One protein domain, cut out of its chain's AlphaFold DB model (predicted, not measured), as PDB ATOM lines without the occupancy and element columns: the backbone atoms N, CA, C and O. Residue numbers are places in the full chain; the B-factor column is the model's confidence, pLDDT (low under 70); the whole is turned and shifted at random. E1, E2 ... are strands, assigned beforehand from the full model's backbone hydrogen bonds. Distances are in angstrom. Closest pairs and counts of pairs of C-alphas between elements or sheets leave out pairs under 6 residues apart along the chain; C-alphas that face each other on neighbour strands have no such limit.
ATOM      1  N   GLY A  26      50.055  14.818  -6.574       98.12
ATOM      2  CA  GLY A  26      50.201  14.438  -7.974       98.12
ATOM      3  C   GLY A  26      48.890  13.871  -8.509       98.12
ATOM      4  O   GLY A  26      48.219  13.117  -7.812       98.12
ATOM      5  N   VAL A  27      48.543  14.214  -9.747       98.38
ATOM      6  CA  VAL A  27      47.352  13.710 -10.442       98.38
ATOM      7  C   VAL A  27      47.715  13.300 -11.863       98.38
ATOM      8  O   VAL A  27      48.504  13.968 -12.531       98.38
ATOM      9  N   GLY A  28      47.129  12.209 -12.344       98.62
ATOM     10  CA  GLY A  28      47.185  11.792 -13.741       98.62
ATOM     11  C   GLY A  28      45.860  11.175 -14.161       98.62
ATOM     12  O   GLY A  28      45.267  10.411 -13.399       98.62
ATOM     13  N   PHE A  29      45.380  11.507 -15.358       98.75
ATOM     14  CA  PHE A  29      44.091  11.023 -15.832       98.75
ATOM     15  C   PHE A  29      43.976  10.895 -17.355       98.75
ATOM     16  O   PHE A  29      44.640  11.586 -18.133       98.75
ATOM     17  N   ASN A  30      43.075  10.010 -17.779       98.75
ATOM     18  CA  ASN A  30      42.655   9.854 -19.168       98.75
ATOM     19  C   ASN A  30      41.141   9.627 -19.237       98.75
ATOM     20  O   ASN A  30      40.651   8.588 -18.789       98.75
ATOM     21  N   ALA A  31      40.436  10.602 -19.804       98.69
ATOM     22  CA  ALA A  31      39.008  10.601 -20.066       98.69
ATOM     23  C   ALA A  31      38.764  10.487 -21.575       98.69
ATOM     24  O   ALA A  31      38.971  11.439 -22.335       98.69
ATOM     25  N   SER A  32      38.305   9.319 -22.022       98.25
ATOM     26  CA  SER A  32      38.065   9.082 -23.448       98.25
ATOM     27  C   SER A  32      36.858   9.851 -23.990       98.25
ATOM     28  O   SER A  32      36.803  10.109 -25.187       98.25
ATOM     29  N   SER A  33      35.895  10.177 -23.126       98.06
ATOM     30  CA  SER A  33      34.666  10.888 -23.475       98.06
ATOM     31  C   SER A  33      34.078  11.573 -22.240       98.06
ATOM     32  O   SER A  33      33.901  10.947 -21.194       98.06
ATOM     33  N   ILE A  34      33.785  12.863 -22.378       98.62
ATOM     34  CA  ILE A  34      33.104  13.716 -21.406       98.62
ATOM     35  C   ILE A  34      31.934  14.354 -22.145       98.62
ATOM     36  O   ILE A  34      32.131  15.034 -23.156       98.62
ATOM     37  N   SER A  35      30.714  14.116 -21.675       97.94
ATOM     38  CA  SER A  35      29.498  14.649 -22.291       97.94
ATOM     39  C   SER A  35      28.327  14.642 -21.311       97.94
ATOM     40  O   SER A  35      28.388  14.081 -20.223       97.94
ATOM     41  N   GLY A  36      27.221  15.271 -21.691       96.38
ATOM     42  CA  GLY A  36      25.972  15.161 -20.939       96.38
ATOM     43  C   GLY A  36      25.056  16.348 -21.157       96.38
ATOM     44  O   GLY A  36      23.851  16.168 -21.333       96.38
ATOM     45  N   PHE A  37      25.618  17.552 -21.248       94.88
ATOM     46  CA  PHE A  37      24.849  18.724 -21.637       94.88
ATOM     47  C   PHE A  37      24.364  18.602 -23.082       94.88
ATOM     48  O   PHE A  37      25.040  18.081 -23.975       94.88
ATOM     49  N   ARG A  38      23.178  19.147 -23.351       87.31
ATOM     50  CA  ARG A  38      22.609  19.272 -24.698       87.31
ATOM     51  C   ARG A  38      22.199  20.732 -24.924       87.31
ATOM     52  O   ARG A  38      21.424  21.238 -24.116       87.31
ATOM     53  N   PRO A  39      22.723  21.429 -25.953       80.38
ATOM     54  CA  PRO A  39      23.729  21.021 -26.951       80.38
ATOM     55  C   PRO A  39      25.196  21.181 -26.455       80.38
ATOM     56  O   PRO A  39      25.908  22.081 -26.885       80.38
ATOM     57  N   GLY A  40      25.657  20.352 -25.508       75.56
ATOM     58  CA  GLY A  40      26.964  20.473 -24.825       75.56
ATOM     59  C   GLY A  40      28.164  19.798 -25.496       75.56
ATOM     60  O   GLY A  40      29.277  19.954 -25.013       75.56
ATOM     61  N   GLY A  41      27.961  19.089 -26.610       94.75
ATOM     62  CA  GLY A  41      29.037  18.400 -27.329       94.75
ATOM     63  C   GLY A  41      29.602  17.181 -26.592       94.75
ATOM     64  O   GLY A  41      28.944  16.595 -25.727       94.75
ATOM     65  N   GLU A  42      30.805  16.782 -26.996       98.31
ATOM     66  CA  GLU A  42      31.561  15.662 -26.430       98.31
ATOM     67  C   GLU A  42      33.058  15.967 -26.521       98.31
ATOM     68  O   GLU A  42      33.530  16.443 -27.557       98.31
ATOM     69  N   VAL A  43      33.804  15.706 -25.448       98.62
ATOM     70  CA  VAL A  43      35.219  16.075 -25.325       98.62
ATOM     71  C   VAL A  43      36.062  14.898 -24.839       98.62
ATOM     72  O   VAL A  43      35.708  14.209 -23.891       98.62
ATOM     73  N   PHE A  44      37.216  14.711 -25.472       98.75
ATOM     74  CA  PHE A  44      38.330  13.906 -24.982       98.75
ATOM     75  C   PHE A  44      39.271  14.783 -24.152       98.75
ATOM     76  O   PHE A  44      39.635  15.882 -24.592       98.75
ATOM     77  N   LEU A  45      39.718  14.281 -22.998       98.81
ATOM     78  CA  LEU A  45      40.653  14.990 -22.126       98.81
ATOM     79  C   LEU A  45      41.659  14.033 -21.484       98.81
ATOM     80  O   LEU A  45      41.312  12.993 -20.936       98.81
ATOM     81  N   THR A  46      42.926  14.417 -21.497       98.81
ATOM     82  CA  THR A  46      44.000  13.746 -20.757       98.81
ATOM     83  C   THR A  46      44.795  14.781 -20.012       98.81
ATOM     84  O   THR A  46      44.886  15.918 -20.470       98.81
ATOM     85  N   GLY A  47      45.454  14.385 -18.939       98.44
ATOM     86  CA  GLY A  47      46.469  15.241 -18.365       98.44
ATOM     87  C   GLY A  47      47.084  14.685 -17.111       98.44
ATOM     88  O   GLY A  47      46.813  13.560 -16.687       98.44
ATOM     89  N   GLY A  48      47.942  15.501 -16.536       98.06
ATOM     90  CA  GLY A  48      48.567  15.222 -15.267       98.06
ATOM     91  C   GLY A  48      49.395  16.399 -14.799       98.06
ATOM     92  O   GLY A  48      49.659  17.341 -15.548       98.06
ATOM     93  N   GLY A  49      49.787  16.340 -13.538       98.12
ATOM     94  CA  GLY A  49      50.404  17.470 -12.879       98.12
ATOM     95  C   GLY A  49      50.435  17.321 -11.374       98.12
ATOM     96  O   GLY A  49      50.357  16.214 -10.842       98.12
ATOM     97  N   ALA A  50      50.534  18.457 -10.695       98.38
ATOM     98  CA  ALA A  50      50.429  18.520  -9.248       98.38
ATOM     99  C   ALA A  50      49.682  19.772  -8.787       98.38
ATOM    100  O   ALA A  50      49.698  20.794  -9.475       98.38
ATOM    101  N   TYR A  51      49.070  19.698  -7.609       98.25
ATOM    102  CA  TYR A  51      48.387  20.817  -6.965       98.25
ATOM    103  C   TYR A  51      48.535  20.767  -5.438       98.25
ATOM    104  O   TYR A  51      48.890  19.731  -4.882       98.25
ATOM    105  N   ASP A  52      48.307  21.886  -4.752       97.75
ATOM    106  CA  ASP A  52      48.253  21.946  -3.287       97.75
ATOM    107  C   ASP A  52      46.840  22.362  -2.855       97.75
ATOM    108  O   ASP A  52      46.492  23.545  -2.964       97.75
ATOM    109  N   PRO A  53      46.030  21.426  -2.325       97.19
ATOM    110  CA  PRO A  53      44.665  21.714  -1.894       97.19
ATOM    111  C   PRO A  53      44.545  22.884  -0.911       97.19
ATOM    112  O   PRO A  53      43.519  23.557  -0.878       97.19
ATOM    113  N   ARG A  54      45.583  23.157  -0.110       96.44
ATOM    114  CA  ARG A  54      45.566  24.219   0.913       96.44
ATOM    115  C   ARG A  54      45.641  25.620   0.323       96.44
ATOM    116  O   ARG A  54      45.327  26.585   1.011       96.44
ATOM    117  N   THR A  55      46.087  25.718  -0.923       97.31
ATOM    118  CA  THR A  55      46.219  26.983  -1.653       97.31
ATOM    119  C   THR A  55      45.014  27.275  -2.545       97.31
ATOM    120  O   THR A  55      44.948  28.339  -3.149       97.31
ATOM    121  N   ALA A  56      44.056  26.346  -2.627       98.12
ATOM    122  CA  ALA A  56      42.877  26.488  -3.463       98.12
ATOM    123  C   ALA A  56      42.002  27.664  -2.998       98.12
ATOM    124  O   ALA A  56      41.719  27.812  -1.807       98.12
ATOM    125  N   SER A  57      41.531  28.480  -3.941       98.38
ATOM    126  CA  SER A  57      40.777  29.701  -3.650       98.38
ATOM    127  C   SER A  57      39.726  29.957  -4.722       98.38
ATOM    128  O   SER A  57      39.984  29.827  -5.910       98.38
ATOM    129  N   ASN A  58      38.511  30.325  -4.317       98.38
ATOM    130  CA  ASN A  58      37.486  30.787  -5.258       98.38
ATOM    131  C   ASN A  58      37.580  32.290  -5.566       98.38
ATOM    132  O   ASN A  58      36.921  32.749  -6.496       98.38
ATOM    133  N   THR A  59      38.336  33.063  -4.781       98.06
ATOM    134  CA  THR A  59      38.477  34.520  -4.958       98.06
ATOM    135  C   THR A  59      39.778  34.921  -5.643       98.06
ATOM    136  O   THR A  59      39.873  36.041  -6.129       98.06
ATOM    137  N   ASP A  60      40.770  34.034  -5.630       97.88
ATOM    138  CA  ASP A  60      42.092  34.229  -6.227       97.88
ATOM    139  C   ASP A  60      42.679  32.859  -6.631       97.88
ATOM    140  O   ASP A  60      43.598  32.366  -5.980       97.88
ATOM    141  N   PRO A  61      42.069  32.159  -7.607       97.62
ATOM    142  CA  PRO A  61      42.483  30.806  -7.985       97.62
ATOM    143  C   PRO A  61      43.883  30.755  -8.613       97.62
ATOM    144  O   PRO A  61      44.569  29.743  -8.461       97.62
ATOM    145  N   GLU A  62      44.315  31.827  -9.284       97.69
ATOM    146  CA  GLU A  62      45.612  31.934  -9.973       97.69
ATOM    147  C   GLU A  62      46.809  31.917  -9.003       97.69
ATOM    148  O   GLU A  62      47.915  31.525  -9.378       97.69
ATOM    149  N   SER A  63      46.614  32.309  -7.736       96.94
ATOM    150  CA  SER A  63      47.668  32.220  -6.713       96.94
ATOM    151  C   SER A  63      47.816  30.823  -6.101       96.94
ATOM    152  O   SER A  63      48.792  30.559  -5.388       96.94
ATOM    153  N   GLY A  64      46.883  29.913  -6.398       96.88
ATOM    154  CA  GLY A  64      46.941  28.518  -5.985       96.88
ATOM    155  C   GLY A  64      48.105  27.773  -6.638       96.88
ATOM    156  O   GLY A  64      48.418  27.955  -7.813       96.88
ATOM    157  N   PHE A  65      48.748  26.871  -5.897       97.94
ATOM    158  CA  PHE A  65      49.730  25.971  -6.485       97.94
ATOM    159  C   PHE A  65      48.998  24.913  -7.307       97.94
ATOM    160  O   PHE A  65      48.441  23.959  -6.762       97.94
ATOM    161  N   VAL A  66      49.039  25.069  -8.626       98.25
ATOM    162  CA  VAL A  66      48.615  24.054  -9.583       98.25
ATOM    163  C   VAL A  66      49.443  24.146 -10.855       98.25
ATOM    164  O   VAL A  66      49.636  25.208 -11.437       98.25
ATOM    165  N   HIS A  67      49.949  22.999 -11.287       98.25
ATOM    166  CA  HIS A  67      50.637  22.845 -12.557       98.25
ATOM    167  C   HIS A  67      50.155  21.550 -13.186       98.25
ATOM    168  O   HIS A  67      50.716  20.485 -12.919       98.25
ATOM    169  N   SER A  68      49.096  21.634 -13.984       97.94
ATOM    170  CA  SER A  68      48.564  20.505 -14.741       97.94
ATOM    171  C   SER A  68      48.298  20.921 -16.179       97.94
ATOM    172  O   SER A  68      48.001  22.077 -16.474       97.94
ATOM    173  N   ASN A  69      48.488  19.984 -17.096       98.50
ATOM    174  CA  ASN A  69      48.230  20.179 -18.514       98.50
ATOM    175  C   ASN A  69      48.014  18.825 -19.188       98.50
ATOM    176  O   ASN A  69      48.205  17.760 -18.589       98.50
ATOM    177  N   GLY A  70      47.637  18.864 -20.460       98.50
ATOM    178  CA  GLY A  70      47.595  17.665 -21.277       98.50
ATOM    179  C   GLY A  70      46.913  17.868 -22.617       98.50
ATOM    180  O   GLY A  70      46.811  18.985 -23.124       98.50
ATOM    181  N   GLY A  71      46.480  16.759 -23.214       98.56
ATOM    182  CA  GLY A  71      45.805  16.743 -24.507       98.56
ATOM    183  C   GLY A  71      44.297  16.926 -24.373       98.56
ATOM    184  O   GLY A  71      43.673  16.360 -23.476       98.56
ATOM    185  N   PHE A  72      43.715  17.667 -25.310       98.50
ATOM    186  CA  PHE A  72      42.279  17.924 -25.412       98.50
ATOM    187  C   PHE A  72      41.826  17.791 -26.867       98.50
ATOM    188  O   PHE A  72      42.563  18.168 -27.780       98.50
ATOM    189  N   ARG A  73      40.608  17.286 -27.086       98.56
ATOM    190  CA  ARG A  73      39.943  17.318 -28.394       98.56
ATOM    191  C   ARG A  73      38.426  17.335 -28.242       98.56
ATOM    192  O   ARG A  73      37.880  16.508 -27.520       98.56
ATOM    193  N   CYS A  74      37.736  18.182 -28.996       98.38
ATOM    194  CA  CYS A  74      36.291  18.068 -29.173       98.38
ATOM    195  C   CYS A  74      35.989  16.909 -30.124       98.38
ATOM    196  O   CYS A  74      36.435  16.891 -31.270       98.38
ATOM    197  N   LEU A  75      35.263  15.912 -29.632       98.44
ATOM    198  CA  LEU A  75      34.800  14.762 -30.406       98.44
ATOM    199  C   LEU A  75      33.505  15.088 -31.162       98.44
ATOM    200  O   LEU A  75      33.280  14.561 -32.249       98.44
ATOM    201  N   ALA A  76      32.709  16.014 -30.625       98.19
ATOM    202  CA  ALA A  76      31.541  16.604 -31.266       98.19
ATOM    203  C   ALA A  76      31.501  18.119 -31.015       98.19
ATOM    204  O   ALA A  76      32.107  18.605 -30.058       98.19
ATOM    205  N   ASP A  77      30.764  18.851 -31.852       97.81
ATOM    206  CA  ASP A  77      30.615  20.303 -31.729       97.81
ATOM    207  C   ASP A  77      30.058  20.696 -30.354       97.81
ATOM    208  O   ASP A  77      29.002  20.215 -29.922       97.81
ATOM    209  N   VAL A  78      30.751  21.611 -29.675       97.81
ATOM    210  CA  VAL A  78      30.311  22.171 -28.396       97.81
ATOM    211  C   VAL A  78      29.513  23.446 -28.654       97.81
ATOM    212  O   VAL A  78      30.042  24.465 -29.103       97.81
ATOM    213  N   GLY A  79      28.209  23.395 -28.377       95.94
ATOM    214  CA  GLY A  79      27.263  24.465 -28.701       95.94
ATOM    215  C   GLY A  79      26.993  25.466 -27.575       95.94
ATOM    216  O   GLY A  79      26.238  26.414 -27.794       95.94
ATOM    217  N   GLN A  80      27.561  25.278 -26.380       94.94
ATOM    218  CA  GLN A  80      27.277  26.114 -25.209       94.94
ATOM    219  C   GLN A  80      28.438  26.168 -24.212       94.94
ATOM    220  O   GLN A  80      29.315  25.308 -24.215       94.94
ATOM    221  N   GLY A  81      28.374  27.147 -23.308       95.88
ATOM    222  CA  GLY A  81      29.335  27.306 -22.223       95.88
ATOM    223  C   GLY A  81      30.706  27.808 -22.679       95.88
ATOM    224  O   GLY A  81      30.837  28.284 -23.806       95.88
ATOM    225  N   PRO A  82      31.725  27.712 -21.810       97.38
ATOM    226  CA  PRO A  82      33.052  28.265 -22.085       97.38
ATOM    227  C   PRO A  82      33.758  27.652 -23.302       97.38
ATOM    228  O   PRO A  82      34.529  28.337 -23.961       97.38
ATOM    229  N   LEU A  83      33.457  26.394 -23.646       97.50
ATOM    230  CA  LEU A  83      33.986  25.721 -24.840       97.50
ATOM    231  C   LEU A  83      33.122  25.918 -26.103       97.50
ATOM    232  O   LEU A  83      33.347  25.248 -27.114       97.50
ATOM    233  N   GLN A  84      32.120  26.806 -26.072       97.25
ATOM    234  CA  GLN A  84      31.253  27.058 -27.224       97.25
ATOM    235  C   GLN A  84      32.071  27.426 -28.470       97.25
ATOM    236  O   GLN A  84      32.900  28.330 -28.450       97.25
ATOM    237  N   GLY A  85      31.785  26.752 -29.587       96.06
ATOM    238  CA  GLY A  85      32.481  26.967 -30.857       96.06
ATOM    239  C   GLY A  85      33.713  26.083 -31.052       96.06
ATOM    240  O   GLY A  85      34.374  26.191 -32.085       96.06
ATOM    241  N   CYS A  86      34.009  25.183 -30.112       97.38
ATOM    242  CA  CYS A  86      34.922  24.079 -30.371       97.38
ATOM    243  C   CYS A  86      34.260  23.055 -31.299       97.38
ATOM    244  O   CYS A  86      33.308  22.373 -30.908       97.38
ATOM    245  N   LEU A  87      34.746  22.971 -32.537       97.50
ATOM    246  CA  LEU A  87      34.201  22.065 -33.549       97.50
ATOM    247  C   LEU A  87      34.805  20.664 -33.425       97.50
ATOM    248  O   LEU A  87      35.936  20.501 -32.959       97.50
ATOM    249  N   ALA A  88      34.081  19.655 -33.902       98.00
ATOM    250  CA  ALA A  88      34.561  18.281 -33.953       98.00
ATOM    251  C   ALA A  88      35.951  18.192 -34.617       98.00
ATOM    252  O   ALA A  88      36.198  18.729 -35.698       98.00
ATOM    253  N   GLY A  89      36.879  17.515 -33.944       98.00
ATOM    254  CA  GLY A  89      38.276  17.373 -34.351       98.00
ATOM    255  C   GLY A  89      39.205  18.513 -33.919       98.00
ATOM    256  O   GLY A  89      40.419  18.358 -34.054       98.00
ATOM    257  N   GLN A  90      38.690  19.625 -33.384       97.69
ATOM    258  CA  GLN A  90      39.515  20.715 -32.854       97.69
ATOM    259  C   GLN A  90      40.027  20.424 -31.440       97.69
ATOM    260  O   GLN A  90      39.491  19.580 -30.727       97.69
ATOM    261  N   GLY A  91      41.058  21.167 -31.036       97.56
ATOM    262  CA  GLY A  91      41.730  21.018 -29.747       97.56
ATOM    263  C   GLY A  91      43.078  20.316 -29.876       97.56
ATOM    264  O   GLY A  91      43.225  19.362 -30.645       97.56
ATOM    265  N   ILE A  92      44.077  20.832 -29.159       97.62
ATOM    266  CA  ILE A  92      45.422  20.240 -29.106       97.62
ATOM    267  C   ILE A  92      45.949  20.086 -27.682       97.62
ATOM    268  O   ILE A  92      46.562  19.066 -27.373       97.62
ATOM    269  N   ARG A  93      45.717  21.077 -26.821       97.50
ATOM    270  CA  ARG A  93      46.234  21.107 -25.456       97.50
ATOM    271  C   ARG A  93      45.337  21.935 -24.551       97.50
ATOM    272  O   ARG A  93      44.527  22.726 -25.038       97.50
ATOM    273  N   TRP A  94      45.548  21.769 -23.259       98.69
ATOM    274  CA  TRP A  94      45.025  22.624 -22.205       98.69
ATOM    275  C   TRP A  94      46.089  22.790 -21.116       98.69
ATOM    276  O   TRP A  94      46.992  21.952 -21.014       98.69
ATOM    277  N   ASP A  95      45.988  23.849 -20.326       98.50
ATOM    278  CA  ASP A  95      46.771  24.058 -19.109       98.50
ATOM    279  C   ASP A  95      45.908  24.674 -18.004       98.50
ATOM    280  O   ASP A  95      44.825  25.205 -18.250       98.50
ATOM    281  N   THR A  96      46.348  24.506 -16.761       98.44
ATOM    282  CA  THR A  96      45.703  25.121 -15.600       98.44
ATOM    283  C   THR A  96      46.083  26.584 -15.481       98.44
ATOM    284  O   THR A  96      47.273  26.896 -15.468       98.44
ATOM    285  N   ASP A  97      45.073  27.423 -15.287       97.81
ATOM    286  CA  ASP A  97      45.209  28.845 -14.965       97.81
ATOM    287  C   ASP A  97      45.050  29.085 -13.452       97.81
ATOM    288  O   ASP A  97      45.710  29.941 -12.872       97.81
ATOM    289  N   GLY A  98      44.264  28.245 -12.765       98.50
ATOM    290  CA  GLY A  98      44.074  28.371 -11.322       98.50
ATOM    291  C   GLY A  98      43.505  27.135 -10.629       98.50
ATOM    292  O   GLY A  98      43.030  26.185 -11.262       98.50
ATOM    293  N   LEU A  99      43.566  27.145  -9.296       98.75
ATOM    294  CA  LEU A  99      43.047  26.091  -8.423       98.75
ATOM    295  C   LEU A  99      41.871  26.617  -7.601       98.75
ATOM    296  O   LEU A  99      42.034  27.416  -6.677       98.75
ATOM    297  N   LEU A 100      40.676  26.125  -7.904       98.88
ATOM    298  CA  LEU A 100      39.456  26.545  -7.226       98.88
ATOM    299  C   LEU A 100      39.278  25.764  -5.926       98.88
ATOM    300  O   LEU A 100      39.458  24.550  -5.888       98.88
ATOM    301  N   GLN A 101      38.854  26.438  -4.856       98.81
ATOM    302  CA  GLN A 101      38.497  25.750  -3.610       98.81
ATOM    303  C   GLN A 101      37.288  24.826  -3.814       98.81
ATOM    304  O   GLN A 101      37.244  23.720  -3.281       98.81
ATOM    305  N   SER A 102      36.304  25.266  -4.598       98.75
ATOM    306  CA  SER A 102      35.132  24.470  -4.944       98.75
ATOM    307  C   SER A 102      34.472  24.956  -6.231       98.75
ATOM    308  O   SER A 102      34.696  26.081  -6.678       98.75
ATOM    309  N   THR A 103      33.616  24.133  -6.826       98.75
ATOM    310  CA  THR A 103      32.706  24.585  -7.882       98.75
ATOM    311  C   THR A 103      31.384  23.835  -7.826       98.75
ATOM    312  O   THR A 103      31.331  22.646  -7.507       98.75
ATOM    313  N   GLY A 104      30.306  24.540  -8.168       98.56
ATOM    314  CA  GLY A 104      29.016  23.918  -8.424       98.56
ATOM    315  C   GLY A 104      28.999  23.287  -9.813       98.56
ATOM    316  O   GLY A 104      29.504  23.882 -10.769       98.56
ATOM    317  N   PHE A 105      28.397  22.111  -9.957       98.56
ATOM    318  CA  PHE A 105      28.311  21.430 -11.244       98.56
ATOM    319  C   PHE A 105      27.026  20.610 -11.411       98.56
ATOM    320  O   PHE A 105      26.246  20.389 -10.481       98.56
ATOM    321  N   LYS A 106      26.811  20.205 -12.661       98.06
ATOM    322  CA  LYS A 106      25.804  19.255 -13.141       98.06
ATOM    323  C   LYS A 106      26.447  18.440 -14.256       98.06
ATOM    324  O   LYS A 106      27.266  18.992 -14.985       98.06
ATOM    325  N   CYS A 107      26.078  17.184 -14.435       97.75
ATOM    326  CA  CYS A 107      26.559  16.335 -15.520       97.75
ATOM    327  C   CYS A 107      25.747  16.515 -16.807       97.75
ATOM    328  O   CYS A 107      26.313  16.551 -17.895       97.75
ATOM    329  N   THR A 108      24.424  16.651 -16.704       95.69
ATOM    330  CA  THR A 108      23.514  16.684 -17.866       95.69
ATOM    331  C   THR A 108      22.958  18.072 -18.154       95.69
ATOM    332  O   THR A 108      22.504  18.362 -19.260       95.69
ATOM    333  N   GLY A 109      22.937  18.940 -17.141       94.19
ATOM    334  CA  GLY A 109      22.311  20.254 -17.244       94.19
ATOM    335  C   GLY A 109      20.784  20.220 -17.244       94.19
ATOM    336  O   GLY A 109      20.165  21.272 -17.408       94.19
ATOM    337  N   ALA A 110      20.166  19.052 -17.037       94.56
ATOM    338  CA  ALA A 110      18.720  18.936 -16.942       94.56
ATOM    339  C   ALA A 110      18.173  19.820 -15.809       94.56
ATOM    340  O   ALA A 110      18.776  19.966 -14.739       94.56
ATOM    341  N   ALA A 111      16.993  20.405 -16.029       94.06
ATOM    342  CA  ALA A 111      16.327  21.223 -15.014       94.06
ATOM    343  C   ALA A 111      16.022  20.416 -13.740       94.06
ATOM    344  O   ALA A 111      16.094  20.954 -12.640       94.06
ATOM    345  N   THR A 112      15.740  19.121 -13.902       94.88
ATOM    346  CA  THR A 112      15.466  18.167 -12.821       94.88
ATOM    347  C   THR A 112      16.721  17.621 -12.146       94.88
ATOM    348  O   THR A 112      16.607  16.997 -11.099       94.88
ATOM    349  N   GLU A 113      17.907  17.820 -12.725       96.38
ATOM    350  CA  GLU A 113      19.153  17.402 -12.088       96.38
ATOM    351  C   GLU A 113      19.467  18.344 -10.920       96.38
ATOM    352  O   GLU A 113      19.541  19.565 -11.105       96.38
ATOM    353  N   ALA A 114      19.669  17.788  -9.725       96.38
ATOM    354  CA  ALA A 114      20.120  18.555  -8.571       96.38
ATOM    355  C   ALA A 114      21.547  19.078  -8.800       96.38
ATOM    356  O   ALA A 114      22.402  18.375  -9.339       96.38
ATOM    357  N   ALA A 115      21.801  20.327  -8.403       96.06
ATOM    358  CA  ALA A 115      23.154  20.871  -8.426       96.06
ATOM    359  C   ALA A 115      24.018  20.176  -7.365       96.06
ATOM    360  O   ALA A 115      23.550  19.915  -6.256       96.06
ATOM    361  N   LYS A 116      25.272  19.914  -7.722       98.12
ATOM    362  CA  LYS A 116      26.284  19.275  -6.879       98.12
ATOM    363  C   LYS A 116      27.438  20.240  -6.645       98.12
ATOM    364  O   LYS A 116      27.566  21.222  -7.376       98.12
ATOM    365  N   THR A 117      28.289  19.938  -5.673       98.62
ATOM    366  CA  THR A 117      29.489  20.727  -5.380       98.62
ATOM    367  C   THR A 117      30.690  19.802  -5.307       98.62
ATOM    368  O   THR A 117      30.676  18.853  -4.529       98.62
ATOM    369  N   ALA A 118      31.723  20.095  -6.092       98.75
ATOM    370  CA  ALA A 118      33.040  19.492  -5.933       98.75
ATOM    371  C   ALA A 118      33.923  20.438  -5.119       98.75
ATOM    372  O   ALA A 118      33.844  21.658  -5.290       98.75
ATOM    373  N   VAL A 119      34.749  19.881  -4.238       98.81
ATOM    374  CA  VAL A 119      35.669  20.620  -3.366       98.81
ATOM    375  C   VAL A 119      37.066  20.073  -3.604       98.81
ATOM    376  O   VAL A 119      37.235  18.862  -3.658       98.81
ATOM    377  N   THR A 120      38.053  20.950  -3.760       98.75
ATOM    378  CA  THR A 120      39.444  20.524  -3.921       98.75
ATOM    379  C   THR A 120      39.959  19.912  -2.619       98.75
ATOM    380  O   THR A 120      39.912  20.544  -1.563       98.75
ATOM    381  N   ASP A 121      40.485  18.696  -2.705       97.88
ATOM    382  CA  ASP A 121      41.113  17.959  -1.606       97.88
ATOM    383  C   ASP A 121      42.188  16.999  -2.151       97.88
ATOM    384  O   ASP A 121      42.655  17.163  -3.273       97.88
ATOM    385  N   ALA A 122      42.633  16.012  -1.368       97.31
ATOM    386  CA  ALA A 122      43.666  15.062  -1.797       97.31
ATOM    387  C   ALA A 122      43.229  14.081  -2.909       97.31
ATOM    388  O   ALA A 122      44.076  13.402  -3.483       97.31
ATOM    389  N   HIS A 123      41.930  14.008  -3.197       98.06
ATOM    390  CA  HIS A 123      41.290  13.041  -4.090       98.06
ATOM    391  C   HIS A 123      40.437  13.709  -5.180       98.06
ATOM    392  O   HIS A 123      39.880  13.028  -6.042       98.06
ATOM    393  N   THR A 124      40.345  15.041  -5.145       98.69
ATOM    394  CA  THR A 124      39.599  15.875  -6.083       98.69
ATOM    395  C   THR A 124      40.417  17.106  -6.444       98.69
ATOM    396  O   THR A 124      40.781  17.902  -5.578       98.69
ATOM    397  N   ALA A 125      40.642  17.317  -7.736       98.69
ATOM    398  CA  ALA A 125      41.180  18.556  -8.274       98.69
ATOM    399  C   ALA A 125      40.054  19.357  -8.941       98.69
ATOM    400  O   ALA A 125      39.438  18.873  -9.896       98.69
ATOM    401  N   VAL A 126      39.798  20.581  -8.466       98.81
ATOM    402  CA  VAL A 126      38.898  21.540  -9.126       98.81
ATOM    403  C   VAL A 126      39.738  22.632  -9.781       98.81
ATOM    404  O   VAL A 126      40.325  23.483  -9.118       98.81
ATOM    405  N   LEU A 127      39.806  22.582 -11.103       98.81
ATOM    406  CA  LEU A 127      40.726  23.362 -11.916       98.81
ATOM    407  C   LEU A 127      39.980  24.477 -12.639       98.81
ATOM    408  O   LEU A 127      38.882  24.264 -13.154       98.81
ATOM    409  N   GLU A 128      40.611  25.638 -12.729       98.75
ATOM    410  CA  GLU A 128      40.345  26.625 -13.770       98.75
ATOM    411  C   GLU A 128      41.398  26.443 -14.868       98.75
ATOM    412  O   GLU A 128      42.575  26.207 -14.578       98.75
ATOM    413  N   SER A 129      40.980  26.401 -16.130       98.69
ATOM    414  CA  SER A 129      41.840  25.937 -17.220       98.69
ATOM    415  C   SER A 129      41.600  26.664 -18.532       98.69
ATOM    416  O   SER A 129      40.467  27.002 -18.888       98.69
ATOM    417  N   ASP A 130      42.680  26.791 -19.288       98.62
ATOM    418  CA  ASP A 130      42.712  27.355 -20.624       98.62
ATOM    419  C   ASP A 130      42.870  26.237 -21.660       98.62
ATOM    420  O   ASP A 130      43.637  25.287 -21.492       98.62
ATOM    421  N   PHE A 131      42.125  26.337 -22.761       98.69
ATOM    422  CA  PHE A 131      42.075  25.337 -23.826       98.69
ATOM    423  C   PHE A 131      42.444  25.953 -25.171       98.69
ATOM    424  O   PHE A 131      42.020  27.058 -25.517       98.69
ATOM    425  N   TYR A 132      43.192  25.196 -25.975       98.44
ATOM    426  CA  TYR A 132      43.830  25.708 -27.185       98.44
ATOM    427  C   TYR A 132      43.472  24.858 -28.402       98.44
ATOM    428  O   TYR A 132      43.607  23.626 -28.404       98.44
ATOM    429  N   ARG A 133      43.061  25.528 -29.478       96.94
ATOM    430  CA  ARG A 133      42.936  24.948 -30.818       96.94
ATOM    431  C   ARG A 133      44.277  24.991 -31.546       96.94
ATOM    432  O   ARG A 133      45.160  25.789 -31.245       96.94
ATOM    433  N   ALA A 134      44.420  24.121 -32.542       92.06
ATOM    434  CA  ALA A 134      45.568  24.170 -33.436       92.06
ATOM    435  C   ALA A 134      45.590  25.508 -34.191       92.06
ATOM    436  O   ALA A 134      44.583  25.893 -34.777       92.06
ATOM    437  N   GLY A 135      46.744  26.175 -34.207       90.38
ATOM    438  CA  GLY A 135      46.937  27.450 -34.908       90.38
ATOM    439  C   GLY A 135      46.785  28.699 -34.039       90.38
ATOM    440  O   GLY A 135      47.344  29.725 -34.411       90.38
ATOM    441  N   ASP A 136      46.153  28.600 -32.862       90.50
ATOM    442  CA  ASP A 136      45.966  29.740 -31.941       90.50
ATOM    443  C   ASP A 136      47.223  29.994 -31.062       90.50
ATOM    444  O   ASP A 136      47.311  30.964 -30.317       90.50
ATOM    445  N   GLY A 137      48.256  29.150 -31.182       89.31
ATOM    446  CA  GLY A 137      49.555  29.349 -30.534       89.31
ATOM    447  C   GLY A 137      49.486  29.321 -29.001       89.31
ATOM    448  O   GLY A 137      49.106  28.310 -28.402       89.31
ATOM    449  N   ASN A 138      49.917  30.421 -28.377       91.81
ATOM    450  CA  ASN A 138      49.852  30.627 -26.926       91.81
ATOM    451  C   ASN A 138      48.631  31.451 -26.503       91.81
ATOM    452  O   ASN A 138      48.442  31.669 -25.312       91.81
ATOM    453  N   ASP A 139      47.803  31.884 -27.452       95.38
ATOM    454  CA  ASP A 139      46.557  32.563 -27.144       95.38
ATOM    455  C   ASP A 139      45.485  31.499 -26.893       95.38
ATOM    456  O   ASP A 139      45.092  30.760 -27.798       95.38
ATOM    457  N   ALA A 140      45.038  31.378 -25.642       96.81
ATOM    458  CA  ALA A 140      43.998  30.421 -25.289       96.81
ATOM    459  C   ALA A 140      42.705  30.713 -26.059       96.81
ATOM    460  O   ALA A 140      42.179  31.831 -26.032       96.81
ATOM    461  N   SER A 141      42.194  29.686 -26.740       98.19
ATOM    462  CA  SER A 141      40.960  29.750 -27.526       98.19
ATOM    463  C   SER A 141      39.731  29.826 -26.627       98.19
ATOM    464  O   SER A 141      38.744  30.469 -26.978       98.19
ATOM    465  N   PHE A 142      39.798  29.153 -25.478       98.31
ATOM    466  CA  PHE A 142      38.753  29.125 -24.465       98.31
ATOM    467  C   PHE A 142      39.409  29.304 -23.105       98.31
ATOM    468  O   PHE A 142      40.333  28.558 -22.780       98.31
ATOM    469  N   LYS A 143      38.943  30.295 -22.349       98.00
ATOM    470  CA  LYS A 143      39.566  30.717 -21.096       98.00
ATOM    471  C   LYS A 143      38.692  30.433 -19.894       98.00
ATOM    472  O   LYS A 143      37.464  30.426 -20.030       98.00
ATOM    473  N   SER A 144      39.330  30.254 -18.742       97.38
ATOM    474  CA  SER A 144      38.658  30.099 -17.443       97.38
ATOM    475  C   SER A 144      37.584  29.001 -17.456       97.38
ATOM    476  O   SER A 144      36.492  29.144 -16.901       97.38
ATOM    477  N   VAL A 145      37.864  27.900 -18.155       98.62
ATOM    478  CA  VAL A 145      36.978  26.737 -18.247       98.62
ATOM    479  C   VAL A 145      37.205  25.876 -17.015       98.62
ATOM    480  O   VAL A 145      38.331  25.457 -16.746       98.62
ATOM    481  N   LYS A 146      36.141  25.562 -16.275       98.81
ATOM    482  CA  LYS A 146      36.281  24.724 -15.080       98.81
ATOM    483  C   LYS A 146      36.325  23.243 -15.425       98.81
ATOM    484  O   LYS A 146      35.524  22.756 -16.231       98.81
ATOM    485  N   VAL A 147      37.217  22.524 -14.753       98.88
ATOM    486  CA  VAL A 147      37.400  21.076 -14.878       98.88
ATOM    487  C   VAL A 147      37.420  20.453 -13.486       98.88
ATOM    488  O   VAL A 147      38.019  21.002 -12.566       98.88
ATOM    489  N   ILE A 148      36.769  19.305 -13.317       98.94
ATOM    490  CA  ILE A 148      36.880  18.488 -12.101       98.94
ATOM    491  C   ILE A 148      37.513  17.158 -12.492       98.94
ATOM    492  O   ILE A 148      37.122  16.572 -13.501       98.94
ATOM    493  N   VAL A 149      38.458  16.680 -11.687       98.81
ATOM    494  CA  VAL A 149      39.028  15.329 -11.775       98.81
ATOM    495  C   VAL A 149      39.021  14.723 -10.377       98.81
ATOM    496  O   VAL A 149      39.479  15.374  -9.442       98.81
ATOM    497  N   ALA A 150      38.524  13.497 -10.233       98.69
ATOM    498  CA  ALA A 150      38.463  12.780  -8.964       98.69
ATOM    499  C   ALA A 150      38.769  11.284  -9.142       98.69
ATOM    500  O   ALA A 150      38.678  10.741 -10.243       98.69
ATOM    501  N   ASP A 151      39.141  10.593  -8.066       98.12
ATOM    502  CA  ASP A 151      39.293   9.125  -8.057       98.12
ATOM    503  C   ASP A 151      38.036   8.375  -7.594       98.12
ATOM    504  O   ASP A 151      38.014   7.143  -7.560       98.12
ATOM    505  N   HIS A 152      36.974   9.112  -7.293       98.31
ATOM    506  CA  HIS A 152      35.685   8.608  -6.848       98.31
ATOM    507  C   HIS A 152      34.553   9.210  -7.681       98.31
ATOM    508  O   HIS A 152      34.755  10.119  -8.487       98.31
ATOM    509  N   ASP A 153      33.352   8.666  -7.498       98.44
ATOM    510  CA  ASP A 153      32.162   9.147  -8.185       98.44
ATOM    511  C   ASP A 153      31.695  10.479  -7.590       98.44
ATOM    512  O   ASP A 153      31.321  10.550  -6.418       98.44
ATOM    513  N   ILE A 154      31.728  11.539  -8.395       98.38
ATOM    514  CA  ILE A 154      31.262  12.876  -8.019       98.38
ATOM    515  C   ILE A 154      29.746  13.019  -8.219       98.38
ATOM    516  O   ILE A 154      29.159  13.995  -7.752       98.38
ATOM    517  N   ALA A 155      29.093  12.080  -8.913       97.56
ATOM    518  CA  ALA A 155      27.659  12.109  -9.189       97.56
ATOM    519  C   ALA A 155      27.033  10.711  -9.058       97.56
ATOM    520  O   ALA A 155      26.541  10.143 -10.031       97.56
ATOM    521  N   ASP A 156      27.013  10.202  -7.825       95.75
ATOM    522  CA  ASP A 156      26.519   8.868  -7.451       95.75
ATOM    523  C   ASP A 156      25.013   8.631  -7.703       95.75
ATOM    524  O   ASP A 156      24.539   7.492  -7.699       95.75
ATOM    525  N   ASP A 157      24.251   9.694  -7.964       95.31
ATOM    526  CA  ASP A 157      22.856   9.660  -8.406       95.31
ATOM    527  C   ASP A 157      22.700   9.370  -9.911       95.31
ATOM    528  O   ASP A 157      21.582   9.136 -10.383       95.31
ATOM    529  N   ILE A 158      23.796   9.373 -10.674       94.69
ATOM    530  CA  ILE A 158      23.825   9.086 -12.111       94.69
ATOM    531  C   ILE A 158      24.478   7.714 -12.335       94.69
ATOM    532  O   ILE A 158      25.542   7.438 -11.794       94.69
ATOM    533  N   PRO A 159      23.881   6.822 -13.151       94.75
ATOM    534  CA  PRO A 159      24.461   5.505 -13.391       94.75
ATOM    535  C   PRO A 159      25.880   5.545 -13.978       94.75
ATOM    536  O   PRO A 159      26.107   6.120 -15.044       94.75
ATOM    537  N   GLY A 160      26.791   4.807 -13.341       95.44
ATOM    538  CA  GLY A 160      28.181   4.646 -13.769       95.44
ATOM    539  C   GLY A 160      29.108   5.718 -13.196       95.44
ATOM    540  O   GLY A 160      28.657   6.784 -12.808       95.44
ATOM    541  N   LEU A 161      30.414   5.445 -13.189       97.88
ATOM    542  CA  LEU A 161      31.410   6.315 -12.562       97.88
ATOM    543  C   LEU A 161      31.514   7.675 -13.269       97.88
ATOM    544  O   LEU A 161      32.007   7.741 -14.398       97.88
ATOM    545  N   GLN A 162      31.119   8.748 -12.587       98.12
ATOM    546  CA  GLN A 162      31.369  10.119 -13.018       98.12
ATOM    547  C   GLN A 162      32.543  10.654 -12.202       98.12
ATOM    548  O   GLN A 162      32.377  11.000 -11.047       98.12
ATOM    549  N   ASN A 163      33.751  10.697 -12.749       98.62
ATOM    550  CA  ASN A 163      34.936  11.147 -11.993       98.62
ATOM    551  C   ASN A 163      35.788  12.166 -12.760       98.62
ATOM    552  O   ASN A 163      36.905  12.504 -12.370       98.62
ATOM    553  N   VAL A 164      35.237  12.684 -13.854       98.81
ATOM    554  CA  VAL A 164      35.750  13.841 -14.573       98.81
ATOM    555  C   VAL A 164      34.582  14.682 -15.074       98.81
ATOM    556  O   VAL A 164      33.522  14.151 -15.418       98.81
ATOM    557  N   TRP A 165      34.764  15.995 -15.128       98.75
ATOM    558  CA  TRP A 165      33.752  16.924 -15.620       98.75
ATOM    559  C   TRP A 165      34.385  18.146 -16.279       98.75
ATOM    560  O   TRP A 165      35.432  18.613 -15.838       98.75
ATOM    561  N   ILE A 166      33.719  18.681 -17.303       98.69
ATOM    562  CA  ILE A 166      34.052  19.967 -17.932       98.69
ATOM    563  C   ILE A 166      32.810  20.856 -17.934       98.69
ATOM    564  O   ILE A 166      31.709  20.419 -18.299       98.69
ATOM    565  N   GLU A 167      32.999  22.128 -17.578       98.31
ATOM    566  CA  GLU A 167      31.935  23.122 -17.499       98.31
ATOM    567  C   GLU A 167      31.065  23.168 -18.754       98.31
ATOM    568  O   GLU A 167      31.521  23.477 -19.853       98.31
ATOM    569  N   ARG A 168      29.771  22.869 -18.563       97.06
ATOM    570  CA  ARG A 168      28.720  22.876 -19.599       97.06
ATOM    571  C   ARG A 168      28.930  21.897 -20.766       97.06
ATOM    572  O   ARG A 168      28.121  21.914 -21.692       97.06
ATOM    573  N   VAL A 169      29.923  21.010 -20.687       98.12
ATOM    574  CA  VAL A 169      30.042  19.820 -21.547       98.12
ATOM    575  C   VAL A 169      29.388  18.626 -20.861       98.12
ATOM    576  O   VAL A 169      28.498  17.996 -21.431       98.12
ATOM    577  N   GLY A 170      29.757  18.363 -19.606       97.88
ATOM    578  CA  GLY A 170      29.154  17.318 -18.782       97.88
ATOM    579  C   GLY A 170      30.172  16.478 -18.030       97.88
ATOM    580  O   GLY A 170      31.292  16.928 -17.795       97.88
ATOM    581  N   CYS A 171      29.751  15.281 -17.627       98.38
ATOM    582  CA  CYS A 171      30.570  14.331 -16.880       98.38
ATOM    583  C   CYS A 171      31.100  13.214 -17.784       98.38
ATOM    584  O   CYS A 171      30.671  13.036 -18.924       98.38
ATOM    585  N   GLY A 172      32.062  12.463 -17.275       98.31
ATOM    586  CA  GLY A 172      32.558  11.265 -17.924       98.31
ATOM    587  C   GLY A 172      33.266  10.347 -16.945       98.31
ATOM    588  O   GLY A 172      33.442  10.665 -15.766       98.31
ATOM    589  N   THR A 173      33.705   9.213 -17.479       98.62
ATOM    590  CA  THR A 173      34.571   8.276 -16.773       98.62
ATOM    591  C   THR A 173      36.007   8.463 -17.243       98.62
ATOM    592  O   THR A 173      36.295   8.472 -18.444       98.62
TER     593      THR A 173
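Overview. This is residues 26 to 173 of the 180 residues of an uncharacterized protein of Actinobacteria bacterium (UniProt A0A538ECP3). Picture a closed barrel of antiparallel strands, with E1, E2, E3, E5, E8, E9, E10 and E11 following each other round the ring and E11 closing it on E1; the long strands E1, E2, E8 and E9 bend. E4 carries on from E3 beside the first part of E2, and a separate small hairpin of E6 and E7 packs on E8 near Val 126. The printed part has 148 residues with no named helix and eleven named strands, E1 to E11 in order along the chain; the class is all strand, though under half of the residues, 71 of 148, are in named elements. The whole is compact, with a radius of gyration of the C-alphas of 13.9 A, and spans 39 by 37 by 25 A.

Arrangement. Start with the barrel at E1, residues 26 to 36, and its hairpin partner E2, residues 42 to 51. They are antiparallel at 162 degrees, with N 29 and O 47 2.8 A apart, within hydrogen-bond range. On the other side of E2 look for two strands in staggered pairing: E3, residues 66 to 70, pairs with residues 48 to 51, and E4, residues 72 to 76, with residues 42 to 45. N 50 and O 67 are 3.0 A apart in the hairpin of E2 and E3, and N 44 and O 73 are 2.8 A apart between E2 and E4. E3 runs on into E4 across a break of 1 residue, at 53 degrees. Next round the ring is E5, residues 93 to 99, antiparallel to E3 at 163 degrees, with N 96 and O 68 3.0 A apart. E8, residues 124 to 132, lies on the other side of E5, antiparallel to it at 133 degrees, with N 97 and O 128 2.9 A apart. From E8 begins a meander, each strand the antiparallel neighbour of the one before, through E9, residues 142 to 150, E10, residues 164 to 166, and E11, residues 170 to 173. In its three hairpins find N 127 and O 147 at 2.8 A, N 148 and O 165 at 2.9 A, and N 172 and O 164 at 2.9 A. E1, E2 and E3 form another meander. The ring closes between E11 and E1, antiparallel at 122 degrees, where N 35 and O 171 are 3.0 A apart. Outside the ring, E6, residues 102 to 105, and E7, residues 116 to 119, form a hairpin, with N 103 and O 118 2.9 A apart. Its closest C-alphas to E8 are those of Ser 102 and Val 126, 6.3 A apart. E5 and E6 are apart.

Along the chain. Find C-alpha 26 at (50.201, 14.438, -7.974), where E1 begins; it runs 27.5 A to C-alpha 36 and bends by 74 degrees at residue 32. E2 covers 26.2 A and bends by 64 degrees at residue 48. E8 covers 23.7 A from C-alpha 124 at (39.599, 15.875, -6.083), and E9 22.5 A; they bend by 58 degrees at residue 128 and 52 degrees at residue 145. E5 covers 18.0 A. The shorter strands are E3, E4, E6, E7, E10 and E11, the last ending at C-alpha 173, (34.571, 8.276, -16.773).

Size, cuts and confidence. The two C-alphas farthest apart are those of Thr 112 and Gly 137, at 40.0 A. The printed part has no cut. Look for the long links at residues 52 to 65, 77 to 92 and 151 to 163. The mean pLDDT of the printed part is 97.2, and no printed residue is under 70.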